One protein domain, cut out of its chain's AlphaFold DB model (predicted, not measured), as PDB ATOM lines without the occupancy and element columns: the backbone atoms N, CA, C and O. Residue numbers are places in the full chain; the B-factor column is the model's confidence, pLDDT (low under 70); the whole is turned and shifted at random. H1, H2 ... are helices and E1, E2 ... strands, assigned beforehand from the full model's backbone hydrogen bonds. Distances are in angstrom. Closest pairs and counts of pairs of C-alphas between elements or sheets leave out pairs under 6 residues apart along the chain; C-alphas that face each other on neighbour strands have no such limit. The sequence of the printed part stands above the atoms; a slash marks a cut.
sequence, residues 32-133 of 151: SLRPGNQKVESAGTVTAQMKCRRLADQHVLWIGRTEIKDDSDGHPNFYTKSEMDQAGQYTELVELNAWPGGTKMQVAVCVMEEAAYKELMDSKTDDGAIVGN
ATOM      1  N   SER A  32     -27.445 -61.306 -36.961       92.25
ATOM      2  CA  SER A  32     -28.019 -61.567 -38.285       92.25
ATOM      3  C   SER A  32     -28.675 -60.319 -38.856       92.25
ATOM      4  O   SER A  32     -29.546 -59.744 -38.206       92.25
ATOM      5  N   LEU A  33     -28.305 -59.956 -40.085       93.12
ATOM      6  CA  LEU A  33     -28.867 -58.819 -40.809       93.12
ATOM      7  C   LEU A  33     -29.892 -59.257 -41.852       93.12
ATOM      8  O   LEU A  33     -29.730 -60.283 -42.519       93.12
ATOM      9  N   ARG A  34     -30.941 -58.451 -42.013       91.81
ATOM     10  CA  ARG A  34     -31.941 -58.586 -43.073       91.81
ATOM     11  C   ARG A  34     -32.258 -57.205 -43.649       91.81
ATOM     12  O   ARG A  34     -32.763 -56.361 -42.909       91.81
ATOM     13  N   PRO A  35     -31.988 -56.954 -44.940       87.44
ATOM     14  CA  PRO A  35     -32.452 -55.731 -45.572       87.44
ATOM     15  C   PRO A  35     -33.979 -55.795 -45.707       87.44
ATOM     16  O   PRO A  35     -34.522 -56.821 -46.114       87.44
ATOM     17  N   GLY A  36     -34.667 -54.705 -45.374       85.62
ATOM     18  CA  GLY A  36     -36.087 -54.541 -45.682       85.62
ATOM     19  C   GLY A  36     -36.298 -54.397 -47.188       85.62
ATOM     20  O   GLY A  36     -37.123 -55.098 -47.758       85.62
ATOM     21  N   ASN A  37     -35.478 -53.560 -47.835       84.00
ATOM     22  CA  ASN A  37     -35.406 -53.416 -49.289       84.00
ATOM     23  C   ASN A  37     -33.941 -53.305 -49.729       84.00
ATOM     24  O   ASN A  37     -33.183 -52.520 -49.163       84.00
ATOM     25  N   GLN A  38     -33.543 -54.073 -50.746       83.75
ATOM     26  CA  GLN A  38     -32.174 -54.034 -51.284       83.75
ATOM     27  C   GLN A  38     -31.956 -52.912 -52.304       83.75
ATOM     28  O   GLN A  38     -30.829 -52.457 -52.468       83.75
ATOM     29  N   LYS A  39     -33.015 -52.470 -52.991       90.00
ATOM     30  CA  LYS A  39     -32.981 -51.368 -53.958       90.00
ATOM     31  C   LYS A  39     -33.978 -50.298 -53.529       90.00
ATOM     32  O   LYS A  39     -35.137 -50.629 -53.282       90.00
ATOM     33  N   VAL A  40     -33.526 -49.052 -53.414       89.00
ATOM     34  CA  VAL A  40     -34.304 -47.947 -52.832       89.00
ATOM     35  C   VAL A  40     -34.063 -46.636 -53.566       89.00
ATOM     36  O   VAL A  40     -32.953 -46.376 -54.010       89.00
ATOM     37  N   GLU A  41     -35.082 -45.791 -53.676       89.69
ATOM     38  CA  GLU A  41     -34.951 -44.473 -54.320       89.69
ATOM     39  C   GLU A  41     -34.202 -43.470 -53.432       89.69
ATOM     40  O   GLU A  41     -33.355 -42.709 -53.896       89.69
ATOM     41  N   SER A  42     -34.498 -43.475 -52.130       88.00
ATOM     42  CA  SER A  42     -33.997 -42.475 -51.181       88.00
ATOM     43  C   SER A  42     -33.425 -43.087 -49.910       88.00
ATOM     44  O   SER A  42     -32.349 -42.685 -49.486       88.00
ATOM     45  N   ALA A  43     -34.102 -44.057 -49.301       89.75
ATOM     46  CA  ALA A  43     -33.634 -44.703 -48.084       89.75
ATOM     47  C   ALA A  43     -34.085 -46.164 -48.014       89.75
ATOM     48  O   ALA A  43     -35.158 -46.521 -48.503       89.75
ATOM     49  N   GLY A  44     -33.256 -47.004 -47.400       89.44
ATOM     50  CA  GLY A  44     -33.557 -48.403 -47.113       89.44
ATOM     51  C   GLY A  44     -33.504 -48.690 -45.629       89.44
ATOM     52  O   GLY A  44     -32.914 -47.943 -44.865       89.44
ATOM     53  N   THR A  45     -34.125 -49.782 -45.206       92.38
ATOM     54  CA  THR A  45     -34.065 -50.223 -43.812       92.38
ATOM     55  C   THR A  45     -33.252 -51.499 -43.717       92.38
ATOM     56  O   THR A  45     -33.400 -52.391 -44.556       92.38
ATOM     57  N   VAL A  46     -32.433 -51.627 -42.680       93.94
ATOM     58  CA  VAL A  46     -31.762 -52.885 -42.340       93.94
ATOM     59  C   VAL A  46     -32.146 -53.259 -40.921       93.94
ATOM     60  O   VAL A  46     -32.009 -52.465 -39.997       93.94
ATOM     61  N   THR A  47     -32.633 -54.484 -40.749       95.19
ATOM     62  CA  THR A  47     -32.944 -55.035 -39.434       95.19
ATOM     63  C   THR A  47     -31.814 -55.950 -38.988       95.19
ATOM     64  O   THR A  47     -31.430 -56.868 -39.716       95.19
ATOM     65  N   ALA A  48     -31.311 -55.721 -37.783       94.56
ATOM     66  CA  ALA A  48     -30.389 -56.596 -37.086       94.56
ATOM     67  C   ALA A  48     -31.130 -57.368 -36.000       94.56
ATOM     68  O   ALA A  48     -31.978 -56.828 -35.295       94.56
ATOM     69  N   GLN A  49     -30.761 -58.631 -35.841       95.25
ATOM     70  CA  GLN A  49     -31.064 -59.409 -34.651       95.25
ATOM     71  C   GLN A  49     -29.741 -59.744 -33.973       95.25
ATOM     72  O   GLN A  49     -29.000 -60.603 -34.461       95.25
ATOM     73  N   MET A  50     -29.468 -59.073 -32.858       93.44
ATOM     74  CA  MET A  50     -28.329 -59.332 -31.988       93.44
ATOM     75  C   MET A  50     -28.681 -60.467 -31.028       93.44
ATOM     76  O   MET A  50     -29.719 -60.433 -30.362       93.44
ATOM     77  N   LYS A  51     -27.841 -61.503 -31.005       90.88
ATOM     78  CA  LYS A  51     -28.032 -62.733 -30.215       90.88
ATOM     79  C   LYS A  51     -26.897 -62.964 -29.215       90.88
ATOM     80  O   LYS A  51     -26.721 -64.073 -28.723       90.88
ATOM     81  N   CYS A  52     -26.119 -61.925 -28.958       91.38
ATOM     82  CA  CYS A  52     -24.969 -61.928 -28.072       91.38
ATOM     83  C   CYS A  52     -25.093 -60.784 -27.067       91.38
ATOM     84  O   CYS A  52     -25.851 -59.840 -27.289       91.38
ATOM     85  N   ARG A  53     -24.341 -60.862 -25.972       91.88
ATOM     86  CA  ARG A  53     -24.147 -59.757 -25.028       91.88
ATOM     87  C   ARG A  53     -22.813 -59.068 -25.302       91.88
ATOM     88  O   ARG A  53     -21.829 -59.741 -25.611       91.88
ATOM     89  N   ARG A  54     -22.761 -57.747 -25.148       91.06
ATOM     90  CA  ARG A  54     -21.494 -57.003 -25.152       91.06
ATOM     91  C   ARG A  54     -20.835 -57.040 -23.773       91.06
ATOM     92  O   ARG A  54     -21.516 -57.253 -22.766       91.06
ATOM     93  N   LEU A  55     -19.519 -56.859 -23.723       90.69
ATOM     94  CA  LEU A  55     -18.825 -56.518 -22.477       90.69
ATOM     95  C   LEU A  55     -18.974 -55.018 -22.177       90.69
ATOM     96  O   LEU A  55     -19.375 -54.241 -23.042       90.69
ATOM     97  N   ALA A  56     -18.695 -54.622 -20.934       88.94
ATOM     98  CA  ALA A  56     -18.897 -53.245 -20.473       88.94
ATOM     99  C   ALA A  56     -18.015 -52.221 -21.209       88.94
ATOM    100  O   ALA A  56     -18.413 -51.073 -21.364       88.94
ATOM    101  N   ASP A  57     -16.848 -52.655 -21.672       90.75
ATOM    102  CA  ASP A  57     -15.825 -51.908 -22.409       90.75
ATOM    103  C   ASP A  57     -15.900 -52.116 -23.933       90.75
ATOM    104  O   ASP A  57     -14.983 -51.741 -24.665       90.75
ATOM    105  N   GLN A  58     -16.981 -52.739 -24.412       93.31
ATOM    106  CA  GLN A  58     -17.211 -52.990 -25.828       93.31
ATOM    107  C   GLN A  58     -18.351 -52.144 -26.380       93.31
ATOM    108  O   GLN A  58     -19.410 -52.003 -25.760       93.31
ATOM    109  N   HIS A  59     -18.162 -51.710 -27.622       94.75
ATOM    110  CA  HIS A  59     -19.157 -51.022 -28.430       94.75
ATOM    111  C   HIS A  59     -19.560 -51.899 -29.603       94.75
ATOM    112  O   HIS A  59     -18.708 -52.466 -30.290       94.75
ATOM    113  N   VAL A  60     -20.866 -52.001 -29.845       94.81
ATOM    114  CA  VAL A  60     -21.424 -52.698 -31.004       94.81
ATOM    115  C   VAL A  60     -22.114 -51.669 -31.884       94.81
ATOM    116  O   VAL A  60     -23.064 -51.026 -31.450       94.81
ATOM    117  N   LEU A  61     -21.636 -51.505 -33.114       94.69
ATOM    118  CA  LEU A  61     -22.054 -50.429 -34.012       94.69
ATOM    119  C   LEU A  61     -22.412 -50.965 -35.386       94.69
ATOM    120  O   LEU A  61     -21.800 -51.906 -35.898       94.69
ATOM    121  N   TRP A  62     -23.356 -50.285 -36.026       94.44
ATOM    122  CA  TRP A  62     -23.524 -50.373 -37.467       94.44
ATOM    123  C   TRP A  62     -22.366 -49.669 -38.174       94.44
ATOM    124  O   TRP A  62     -22.050 -48.521 -37.857       94.44
ATOM    125  N   ILE A  63     -21.799 -50.328 -39.180       93.69
ATOM    126  CA  ILE A  63     -20.823 -49.752 -40.100       93.69
ATOM    127  C   ILE A  63     -21.343 -49.921 -41.529       93.69
ATOM    128  O   ILE A  63     -21.551 -51.036 -42.011       93.69
ATOM    129  N   GLY A  64     -21.565 -48.799 -42.205       92.38
ATOM    130  CA  GLY A  64     -21.818 -48.707 -43.636       92.38
ATOM    131  C   GLY A  64     -20.516 -48.449 -44.390       92.38
ATOM    132  O   GLY A  64     -19.714 -47.635 -43.959       92.38
ATOM    133  N   ARG A  65     -20.308 -49.118 -45.520       90.75
ATOM    134  CA  ARG A  65     -19.175 -48.923 -46.429       90.75
ATOM    135  C   ARG A  65     -19.704 -48.629 -47.827       90.75
ATOM    136  O   ARG A  65     -20.453 -49.444 -48.368       90.75
ATOM    137  N   THR A  66     -19.325 -47.509 -48.429       83.88
ATOM    138  CA  THR A  66     -19.718 -47.188 -49.812       83.88
ATOM    139  C   THR A  66     -18.755 -47.805 -50.830       83.88
ATOM    140  O   THR A  66     -17.566 -47.973 -50.565       83.88
ATOM    141  N   GLU A  67     -19.264 -48.152 -52.021       73.88
ATOM    142  CA  GLU A  67     -18.410 -48.495 -53.178       73.88
ATOM    143  C   GLU A  67     -17.817 -47.253 -53.863       73.88
ATOM    144  O   GLU A  67     -16.835 -47.374 -54.594       73.88
ATOM    145  N   ILE A  68     -18.396 -46.067 -53.633       65.50
ATOM    146  CA  ILE A  68     -17.853 -44.807 -54.146       65.50
ATOM    147  C   ILE A  68     -16.573 -44.504 -53.371       65.50
ATOM    148  O   ILE A  68     -16.613 -44.260 -52.165       65.50
ATOM    149  N   LYS A  69     -15.456 -44.583 -54.092       61.00
ATOM    150  CA  LYS A  69     -14.133 -44.131 -53.673       61.00
ATOM    151  C   LYS A  69     -14.063 -42.646 -54.003       61.00
ATOM    152  O   LYS A  69     -13.949 -42.308 -55.178       61.00
ATOM    153  N   ASP A  70     -14.257 -41.796 -53.006       54.16
ATOM    154  CA  ASP A  70     -14.308 -40.340 -53.205       54.16
ATOM    155  C   ASP A  70     -12.956 -39.661 -52.932       54.16
ATOM    156  O   ASP A  70     -12.810 -38.456 -53.124       54.16
ATOM    157  N   ASP A  71     -11.946 -40.422 -52.502       54.12
ATOM    158  CA  ASP A  71     -10.594 -39.917 -52.306       54.12
ATOM    159  C   ASP A  71      -9.690 -40.201 -53.518       54.12
ATOM    160  O   ASP A  71      -9.889 -41.125 -54.314       54.12
ATOM    161  N   SER A  72      -8.655 -39.374 -53.661       53.28
ATOM    162  CA  SER A  72      -7.629 -39.519 -54.700       53.28
ATOM    163  C   SER A  72      -6.849 -40.836 -54.603       53.28
ATOM    164  O   SER A  72      -6.257 -41.261 -55.596       53.28
ATOM    165  N   ASP A  73      -6.882 -41.482 -53.435       57.34
ATOM    166  CA  ASP A  73      -6.106 -42.680 -53.103       57.34
ATOM    167  C   ASP A  73      -6.916 -43.986 -53.251       57.34
ATOM    168  O   ASP A  73      -6.367 -45.092 -53.232       57.34
ATOM    169  N   GLY A  74      -8.223 -43.885 -53.504       62.75
ATOM    170  CA  GLY A  74      -9.096 -45.008 -53.807       62.75
ATOM    171  C   GLY A  74      -9.526 -45.844 -52.595       62.75
ATOM    172  O   GLY A  74      -9.851 -47.032 -52.782       62.75
ATOM    173  N   HIS A  75      -9.524 -45.281 -51.388       67.25
ATOM    174  CA  HIS A  75     -10.041 -45.915 -50.180       67.25
ATOM    175  C   HIS A  75     -11.580 -45.839 -50.111       67.25
ATOM    176  O   HIS A  75     -12.213 -44.954 -50.687       67.25
ATOM    177  N   PRO A  76     -12.231 -46.824 -49.468       71.88
ATOM    178  CA  PRO A  76     -13.668 -46.764 -49.223       71.88
ATOM    179  C   PRO A  76     -13.997 -45.771 -48.098       71.88
ATOM    180  O   PRO A  76     -13.256 -45.681 -47.123       71.88
ATOM    181  N   ASN A  77     -15.156 -45.117 -48.190       82.19
ATOM    182  CA  ASN A  77     -15.702 -44.348 -47.074       82.19
ATOM    183  C   ASN A  77     -16.524 -45.259 -46.162       82.19
ATOM    184  O   ASN A  77     -17.344 -46.065 -46.629       82.19
ATOM    185  N   PHE A  78     -16.315 -45.106 -44.858       87.50
ATOM    186  CA  PHE A  78     -17.086 -45.776 -43.825       87.50
ATOM    187  C   PHE A  78     -17.978 -44.787 -43.078       87.50
ATOM    188  O   PHE A  78     -17.603 -43.647 -42.839       87.50
ATOM    189  N   TYR A  79     -19.156 -45.238 -42.671       88.06
ATOM    190  CA  TYR A  79     -20.132 -44.457 -41.920       88.06
ATOM    191  C   TYR A  79     -20.590 -45.281 -40.730       88.06
ATOM    192  O   TYR A  79     -20.994 -46.431 -40.892       88.06
ATOM    193  N   THR A  80     -20.556 -44.706 -39.535       89.44
ATOM    194  CA  THR A  80     -21.115 -45.361 -38.347       89.44
ATOM    195  C   THR A  80     -22.512 -44.830 -38.060       89.44
ATOM    196  O   THR A  80     -22.829 -43.678 -38.363       89.44
ATOM    197  N   LYS A  81     -23.365 -45.680 -37.491       87.81
ATOM    198  CA  LYS A  81     -24.690 -45.283 -36.991       87.81
ATOM    199  C   LYS A  81     -24.815 -45.639 -35.506       87.81
ATOM    200  O   LYS A  81     -23.811 -45.727 -34.808       87.81
ATOM    201  N   SER A  82     -26.049 -45.805 -35.047       85.56
ATOM    202  CA  SER A  82     -26.460 -46.085 -33.674       85.56
ATOM    203  C   SER A  82     -25.694 -47.246 -33.018       85.56
ATOM    204  O   SER A  82     -25.347 -48.228 -33.680       85.56
ATOM    205  N   GLU A  83     -25.481 -47.171 -31.706       90.31
ATOM    206  CA  GLU A  83     -24.967 -48.300 -30.918       90.31
ATOM    207  C   GLU A  83     -26.062 -49.332 -30.609       90.31
ATOM    208  O   GLU A  83     -27.249 -49.013 -30.504       90.31
ATOM    209  N   MET A  84     -25.651 -50.593 -30.468       91.44
ATOM    210  CA  MET A  84     -26.486 -51.702 -30.013       91.44
ATOM    211  C   MET A  84     -26.088 -52.101 -28.597       91.44
ATOM    212  O   MET A  84     -25.123 -52.834 -28.376       91.44
ATOM    213  N   ASP A  85     -26.857 -51.628 -27.625       88.31
ATOM    214  CA  ASP A  85     -26.493 -51.795 -26.219       88.31
ATOM    215  C   ASP A  85     -26.758 -53.184 -25.639       88.31
ATOM    216  O   ASP A  85     -26.101 -53.578 -24.676       88.31
ATOM    217  N   GLN A  86     -27.721 -53.920 -26.193       90.31
ATOM    218  CA  GLN A  86     -28.208 -55.176 -25.630       90.31
ATOM    219  C   GLN A  86     -28.632 -56.157 -26.722       90.31
ATOM    220  O   GLN A  86     -28.797 -55.808 -27.887       90.31
ATOM    221  N   ALA A  87     -28.820 -57.420 -26.353       90.69
ATOM    222  CA  ALA A  87     -29.390 -58.380 -27.283       90.69
ATOM    223  C   ALA A  87     -30.832 -57.994 -27.632       90.69
ATOM    224  O   ALA A  87     -31.595 -57.539 -26.780       90.69
ATOM    225  N   GLY A  88     -31.216 -58.200 -28.888       91.88
ATOM    226  CA  GLY A  88     -32.533 -57.802 -29.357       91.88
ATOM    227  C   GLY A  88     -32.580 -57.502 -30.843       91.88
ATOM    228  O   GLY A  88     -31.643 -57.774 -31.599       91.88
ATOM    229  N   GLN A  89     -33.724 -56.972 -31.260       94.19
ATOM    230  CA  GLN A  89     -33.965 -56.542 -32.626       94.19
ATOM    231  C   GLN A  89     -33.761 -55.031 -32.751       94.19
ATOM    232  O   GLN A  89     -34.335 -54.260 -31.986       94.19
ATOM    233  N   TYR A  90     -33.002 -54.627 -33.765       94.19
ATOM    234  CA  TYR A  90     -32.722 -53.237 -34.113       94.19
ATOM    235  C   TYR A  90     -33.098 -53.000 -35.571       94.19
ATOM    236  O   TYR A  90     -32.878 -53.872 -36.410       94.19
ATOM    237  N   THR A  91     -33.623 -51.825 -35.894       93.12
ATOM    238  CA  THR A  91     -33.888 -51.425 -37.278       93.12
ATOM    239  C   THR A  91     -33.265 -50.063 -37.516       93.12
ATOM    240  O   THR A  91     -33.576 -49.115 -36.807       93.12
ATOM    241  N   GLU A  92     -32.398 -49.989 -38.520       91.44
ATOM    242  CA  GLU A  92     -31.651 -48.787 -38.880       91.44
ATOM    243  C   GLU A  92     -32.077 -48.292 -40.267       91.44
ATOM    244  O   GLU A  92     -32.349 -49.096 -41.171       91.44
ATOM    245  N   LEU A  93     -32.128 -46.966 -40.431       91.19
ATOM    246  CA  LEU A  93     -32.390 -46.310 -41.709       91.19
ATOM    247  C   LEU A  93     -31.066 -46.001 -42.423       91.19
ATOM    248  O   LEU A  93     -30.195 -45.302 -41.912       91.19
ATOM    249  N   VAL A  94     -30.935 -46.505 -43.644       90.31
ATOM    250  CA  VAL A  94     -29.807 -46.284 -44.546       90.31
ATOM    251  C   VAL A  94     -30.216 -45.234 -45.572       90.31
ATOM    252  O   VAL A  94     -30.915 -45.539 -46.540       90.31
ATOM    253  N   GLU A  95     -29.805 -43.991 -45.349       89.44
ATOM    254  CA  GLU A  95     -30.122 -42.858 -46.220       89.44
ATOM    255  C   GLU A  95     -29.163 -42.794 -47.417       89.44
ATOM    256  O   GLU A  95     -27.949 -42.678 -47.262       89.44
ATOM    257  N   LEU A  96     -29.723 -42.870 -48.624       87.12
ATOM    258  CA  LEU A  96     -29.013 -42.805 -49.907       87.12
ATOM    259  C   LEU A  96     -29.470 -41.608 -50.770       87.12
ATOM    260  O   LEU A  96     -29.039 -41.441 -51.911       87.12
ATOM    261  N   ASN A  97     -30.345 -40.742 -50.258       85.69
ATOM    262  CA  ASN A  97     -30.939 -39.619 -50.989       85.69
ATOM    263  C   ASN A  97     -29.891 -38.616 -51.497       85.69
ATOM    264  O   ASN A  97     -30.025 -38.153 -52.627       85.69
ATOM    265  N   ALA A  98     -28.836 -38.355 -50.723       84.06
ATOM    266  CA  ALA A  98     -27.740 -37.460 -51.102       84.06
ATOM    267  C   ALA A  98     -26.777 -38.048 -52.156       84.06
ATOM    268  O   ALA A  98     -25.958 -37.323 -52.711       84.06
ATOM    269  N   TRP A  99     -26.876 -39.348 -52.455       85.38
ATOM    270  CA  TRP A  99     -25.903 -40.069 -53.279       85.38
ATOM    271  C   TRP A  99     -26.329 -40.205 -54.750       85.38
ATOM    272  O   TRP A  99     -27.521 -40.152 -55.049       85.38
ATOM    273  N   PRO A 100     -25.416 -40.432 -55.706       86.69
ATOM    274  CA  PRO A 100     -25.782 -40.717 -57.096       86.69
ATOM    275  C   PRO A 100     -26.614 -42.000 -57.259       86.69
ATOM    276  O   PRO A 100     -26.511 -42.936 -56.458       86.69
ATOM    277  N   GLY A 101     -27.421 -42.069 -58.321       88.75
ATOM    278  CA  GLY A 101     -28.137 -43.294 -58.695       88.75
ATOM    279  C   GLY A 101     -27.176 -44.470 -58.912       88.75
ATOM    280  O   GLY A 101     -26.071 -44.294 -59.421       88.75
ATOM    281  N   GLY A 102     -27.563 -45.671 -58.474       86.38
ATOM    282  CA  GLY A 102     -26.719 -46.871 -58.546       86.38
ATOM    283  C   GLY A 102     -25.671 -47.020 -57.434       86.38
ATOM    284  O   GLY A 102     -25.001 -48.052 -57.381       86.38
ATOM    285  N   THR A 103     -25.545 -46.046 -56.522       87.75
ATOM    286  CA  THR A 103     -24.659 -46.149 -55.347       87.75
ATOM    287  C   THR A 103     -24.987 -47.388 -54.524       87.75
ATOM    288  O   THR A 103     -26.149 -47.619 -54.190       87.75
ATOM    289  N   LYS A 104     -23.967 -48.158 -54.136       89.69
ATOM    290  CA  LYS A 104     -24.114 -49.291 -53.219       89.69
ATOM    291  C   LYS A 104     -23.459 -48.994 -51.882       89.69
ATOM    292  O   LYS A 104     -22.310 -48.553 -51.832       89.69
ATOM    293  N   MET A 105     -24.184 -49.303 -50.814       91.06
ATOM    294  CA  MET A 105     -23.688 -49.282 -49.448       91.06
ATOM    295  C   MET A 105     -23.776 -50.686 -48.855       91.06
ATOM    296  O   MET A 105     -24.846 -51.302 -48.810       91.06
ATOM    297  N   GLN A 106     -22.634 -51.197 -48.416       93.00
ATOM    298  CA  GLN A 106     -22.528 -52.429 -47.657       93.00
ATOM    299  C   GLN A 106     -22.710 -52.108 -46.178       93.00
ATOM    300  O   GLN A 106     -21.948 -51.325 -45.629       93.00
ATOM    301  N   VAL A 107     -23.696 -52.711 -45.526       94.19
ATOM    302  CA  VAL A 107     -23.977 -52.510 -44.103       94.19
ATOM    303  C   VAL A 107     -23.596 -53.765 -43.336       94.19
ATOM    304  O   VAL A 107     -24.004 -54.872 -43.695       94.19
ATOM    305  N   ALA A 108     -22.827 -53.582 -42.272       94.62
ATOM    306  CA  ALA A 108     -22.428 -54.611 -41.329       94.62
ATOM    307  C   ALA A 108     -22.607 -54.110 -39.891       94.62
ATOM    308  O   ALA A 108     -22.777 -52.919 -39.645       94.62
ATOM    309  N   VAL A 109     -22.557 -55.033 -38.940       95.38
ATOM    310  CA  VAL A 109     -22.446 -54.751 -37.512       95.38
ATOM    311  C   VAL A 109     -21.102 -55.271 -37.034       95.38
ATOM    312  O   VAL A 109     -20.729 -56.417 -37.327       95.38
ATOM    313  N   CYS A 110     -20.391 -54.422 -36.306       94.94
ATOM    314  CA  CYS A 110     -19.072 -54.700 -35.767       94.94
ATOM    315  C   CYS A 110     -19.062 -54.487 -34.256       94.94
ATOM    316  O   CYS A 110     -19.818 -53.668 -33.739       94.94
ATOM    317  N   VAL A 111     -18.192 -55.220 -33.566       95.00
ATOM    318  CA  VAL A 111     -17.841 -54.990 -32.165       95.00
ATOM    319  C   VAL A 111     -16.401 -54.508 -32.084       95.00
ATOM    320  O   VAL A 111     -15.562 -54.925 -32.882       95.00
ATOM    321  N   MET A 112     -16.123 -53.627 -31.135       94.44
ATOM    322  CA  MET A 112     -14.789 -53.093 -30.878       94.44
ATOM    323  C   MET A 112     -14.643 -52.725 -29.404       94.44
ATOM    324  O   MET A 112     -15.641 -52.500 -28.718       94.44
ATOM    325  N   GLU A 113     -13.407 -52.669 -28.925       93.69
ATOM    326  CA  GLU A 113     -13.095 -52.168 -27.586       93.69
ATOM    327  C   GLU A 113     -13.097 -50.632 -27.551       93.69
ATOM    328  O   GLU A 113     -12.941 -49.968 -28.579       93.69
ATOM    329  N   GLU A 114     -13.235 -50.067 -26.353       92.94
ATOM    330  CA  GLU A 114     -13.243 -48.624 -26.071       92.94
ATOM    331  C   GLU A 114     -12.112 -47.840 -26.770       92.94
ATOM    332  O   GLU A 114     -12.330 -46.729 -27.252       92.94
ATOM    333  N   ALA A 115     -10.892 -48.386 -26.835       92.06
ATOM    334  CA  ALA A 115      -9.763 -47.701 -27.470       92.06
ATOM    335  C   ALA A 115      -9.961 -47.547 -28.988       92.06
ATOM    336  O   ALA A 115      -9.834 -46.445 -29.518       92.06
ATOM    337  N   ALA A 116     -10.341 -48.634 -29.664       92.06
ATOM    338  CA  ALA A 116     -10.630 -48.631 -31.095       92.06
ATOM    339  C   ALA A 116     -11.883 -47.807 -31.419       92.06
ATOM    340  O   ALA A 116     -11.937 -47.147 -32.453       92.06
ATOM    341  N   TYR A 117     -12.872 -47.802 -30.521       92.06
ATOM    342  CA  TYR A 117     -14.030 -46.921 -30.622       92.06
ATOM    343  C   TYR A 117     -13.621 -45.446 -30.617       92.06
ATOM    344  O   TYR A 117     -14.039 -44.698 -31.496       92.06
ATOM    345  N   LYS A 118     -12.774 -45.029 -29.670       91.81
ATOM    346  CA  LYS A 118     -12.272 -43.650 -29.612       91.81
ATOM    347  C   LYS A 118     -11.506 -43.275 -30.871       91.81
ATOM    348  O   LYS A 118     -11.830 -42.265 -31.476       91.81
ATOM    349  N   GLU A 119     -10.585 -44.124 -31.322       91.19
ATOM    350  CA  GLU A 119      -9.850 -43.904 -32.575       91.19
ATOM    351  C   GLU A 119     -10.794 -43.772 -33.785       91.19
ATOM    352  O   GLU A 119     -10.630 -42.893 -34.636       91.19
ATOM    353  N   LEU A 120     -11.838 -44.604 -33.845       89.56
ATOM    354  CA  LEU A 120     -12.854 -44.535 -34.891       89.56
ATOM    355  C   LEU A 120     -13.668 -43.235 -34.833       89.56
ATOM    356  O   LEU A 120     -14.026 -42.686 -35.870       89.56
ATOM    357  N   MET A 121     -13.996 -42.752 -33.637       88.75
ATOM    358  CA  MET A 121     -14.766 -41.518 -33.468       88.75
ATOM    359  C   MET A 121     -13.914 -40.272 -33.717       88.75
ATOM    360  O   MET A 121     -14.405 -39.331 -34.334       88.75
ATOM    361  N   ASP A 122     -12.642 -40.295 -33.321       89.62
ATOM    362  CA  ASP A 122     -11.681 -39.207 -33.530       89.62
ATOM    363  C   ASP A 122     -11.262 -39.068 -35.004       89.62
ATOM    364  O   ASP A 122     -10.839 -37.995 -35.432       89.62
ATOM    365  N   SER A 123     -11.397 -40.136 -35.798       86.06
ATOM    366  CA  SER A 123     -11.111 -40.140 -37.242       86.06
ATOM    367  C   SER A 123     -12.289 -39.707 -38.122       86.06
ATOM    368  O   SER A 123     -12.146 -39.652 -39.346       86.06
ATOM    369  N   LYS A 124     -13.448 -39.383 -37.530       86.31
ATOM    370  CA  LYS A 124     -14.597 -38.878 -38.284       86.31
ATOM    371  C   LYS A 124     -14.321 -37.493 -38.851       86.31
ATOM    372  O   LYS A 124     -13.947 -36.568 -38.134       86.31
ATOM    373  N   THR A 125     -14.594 -37.340 -40.136       84.38
ATOM    374  CA  THR A 125     -14.682 -36.046 -40.806       84.38
ATOM    375  C   THR A 125     -15.965 -35.311 -40.406       84.38
ATOM    376  O   THR A 125     -16.885 -35.893 -39.825       84.38
ATOM    377  N   ASP A 126     -16.056 -34.024 -40.747       81.81
ATOM    378  CA  ASP A 126     -17.215 -33.178 -40.421       81.81
ATOM    379  C   ASP A 126     -18.537 -33.687 -41.031       81.81
ATOM    380  O   ASP A 126     -19.612 -33.459 -40.476       81.81
ATOM    381  N   ASP A 127     -18.480 -34.408 -42.156       77.06
ATOM    382  CA  ASP A 127     -19.625 -35.073 -42.798       77.06
ATOM    383  C   ASP A 127     -19.931 -36.466 -42.208       77.06
ATOM    384  O   ASP A 127     -20.847 -37.158 -42.661       77.06
ATOM    385  N   GLY A 128     -19.200 -36.875 -41.167       79.62
ATOM    386  CA  GLY A 128     -19.398 -38.124 -40.435       79.62
ATOM    387  C   GLY A 128     -18.821 -39.363 -41.120       79.62
ATOM    388  O   GLY A 128     -19.101 -40.481 -40.672       79.62
ATOM    389  N   ALA A 129     -18.040 -39.181 -42.188       83.00
ATOM    390  CA  ALA A 129     -17.313 -40.253 -42.845       83.00
ATOM    391  C   ALA A 129     -16.036 -40.602 -42.066       83.00
ATOM    392  O   ALA A 129     -15.425 -39.774 -41.400       83.00
ATOM    393  N   ILE A 130     -15.614 -41.852 -42.168       83.06
ATOM    394  CA  ILE A 130     -14.282 -42.311 -41.790       83.06
ATOM    395  C   ILE A 130     -13.603 -42.706 -43.095       83.06
ATOM    396  O   ILE A 130     -14.041 -43.641 -43.775       83.06
ATOM    397  N   VAL A 131     -12.573 -41.949 -43.464       73.38
ATOM    398  CA  VAL A 131     -11.820 -42.139 -44.707       73.38
ATOM    399  C   VAL A 131     -10.616 -43.029 -44.420       73.38
ATOM    400  O   VAL A 131      -9.871 -42.788 -43.472       73.38
ATOM    401  N   GLY A 132     -10.407 -44.058 -45.240       74.06
ATOM    402  CA  GLY A 132      -9.269 -44.968 -45.097       74.06
ATOM    403  C   GLY A 132      -9.667 -46.335 -44.552       74.06
ATOM    404  O   GLY A 132     -10.739 -46.840 -44.861       74.06
ATOM    405  N   ASN A 133      -8.775 -46.986 -43.804       78.75
ATOM    406  CA  ASN A 133      -9.032 -48.317 -43.248       78.75
ATOM    407  C   ASN A 133      -9.648 -48.216 -41.850       78.75
ATOM    408  O   ASN A 133      -9.253 -47.369 -41.056       78.75
TER     409      ASN A 133
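AT A GLANCE: This is residues 32 to 133 of the 151 residues of an uncharacterized protein of Streptomyces sp. SID5643 (UniProt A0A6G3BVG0). Two antiparallel sheets stand face to face as a sandwich, a three-stranded one of E1, E2 and E5 and a strongly twisted four-stranded one of E6, E3, E4 and E7, with the short helix H1 beside the strands of the larger sheet, far from the smaller one. The 102 printed residues hold seven named strands and one named helix, in the order E1 E2 E3 E4 E5 E6 H1 E7, and the class is mostly strand. The whole is compact, with a radius of gyration of the C-alphas of 14.2 A and spans of 39 by 30 by 18 A.

IN THESE COORDINATES: E1, residues 32 to 35, begins at C-alpha 32 (-28.019, -61.567, -38.285). E2 is residues 43 to 50, 22.4 A long; E3 is 58 to 66, 24.8 A; E4 is 77 to 83, 19.0 A; E5 is 88 to 95, 22.7 A. E6, residues 104 to 113, is the longest at 28.0 A. H1 is residues 114 to 122, and E7, residues 129 to 131, ends at C-alpha 131 (-11.820, -42.139, -44.707).

HOW THE PARTS SIT: E1 and E2 form a hairpin, with N 34 and O 47 2.8 A apart. E2 and E5 are antiparallel at 159 degrees, with N 48 to O 90 at 2.8 A. In the other sheet E6 pairs with E3 through N 63 and O 108, 2.8 A. E3 and E4 form a hairpin, N 64 to O 79 at 2.8 A, and edge strand E7 pairs with E4, N 130 to O 78 at 2.8 A. The facing parts of the sheets are 9.9 A centre to centre, their strands at 32 degrees. H1 is on the larger sheet, over none of its strands, at a height of 5.2 A; the C-alphas of Gln 58 and Glu 114, the closest of E3 and H1, are 5.9 A apart. In H1 every O i to N i+4 pair is within hydrogen-bond range.

THE WHOLE: The farthest C-alphas, of Ala 56 and Gly 101, are 40.6 A apart. The printed part has no cut and no long link. Residues 68 to 75 have pLDDT under 70.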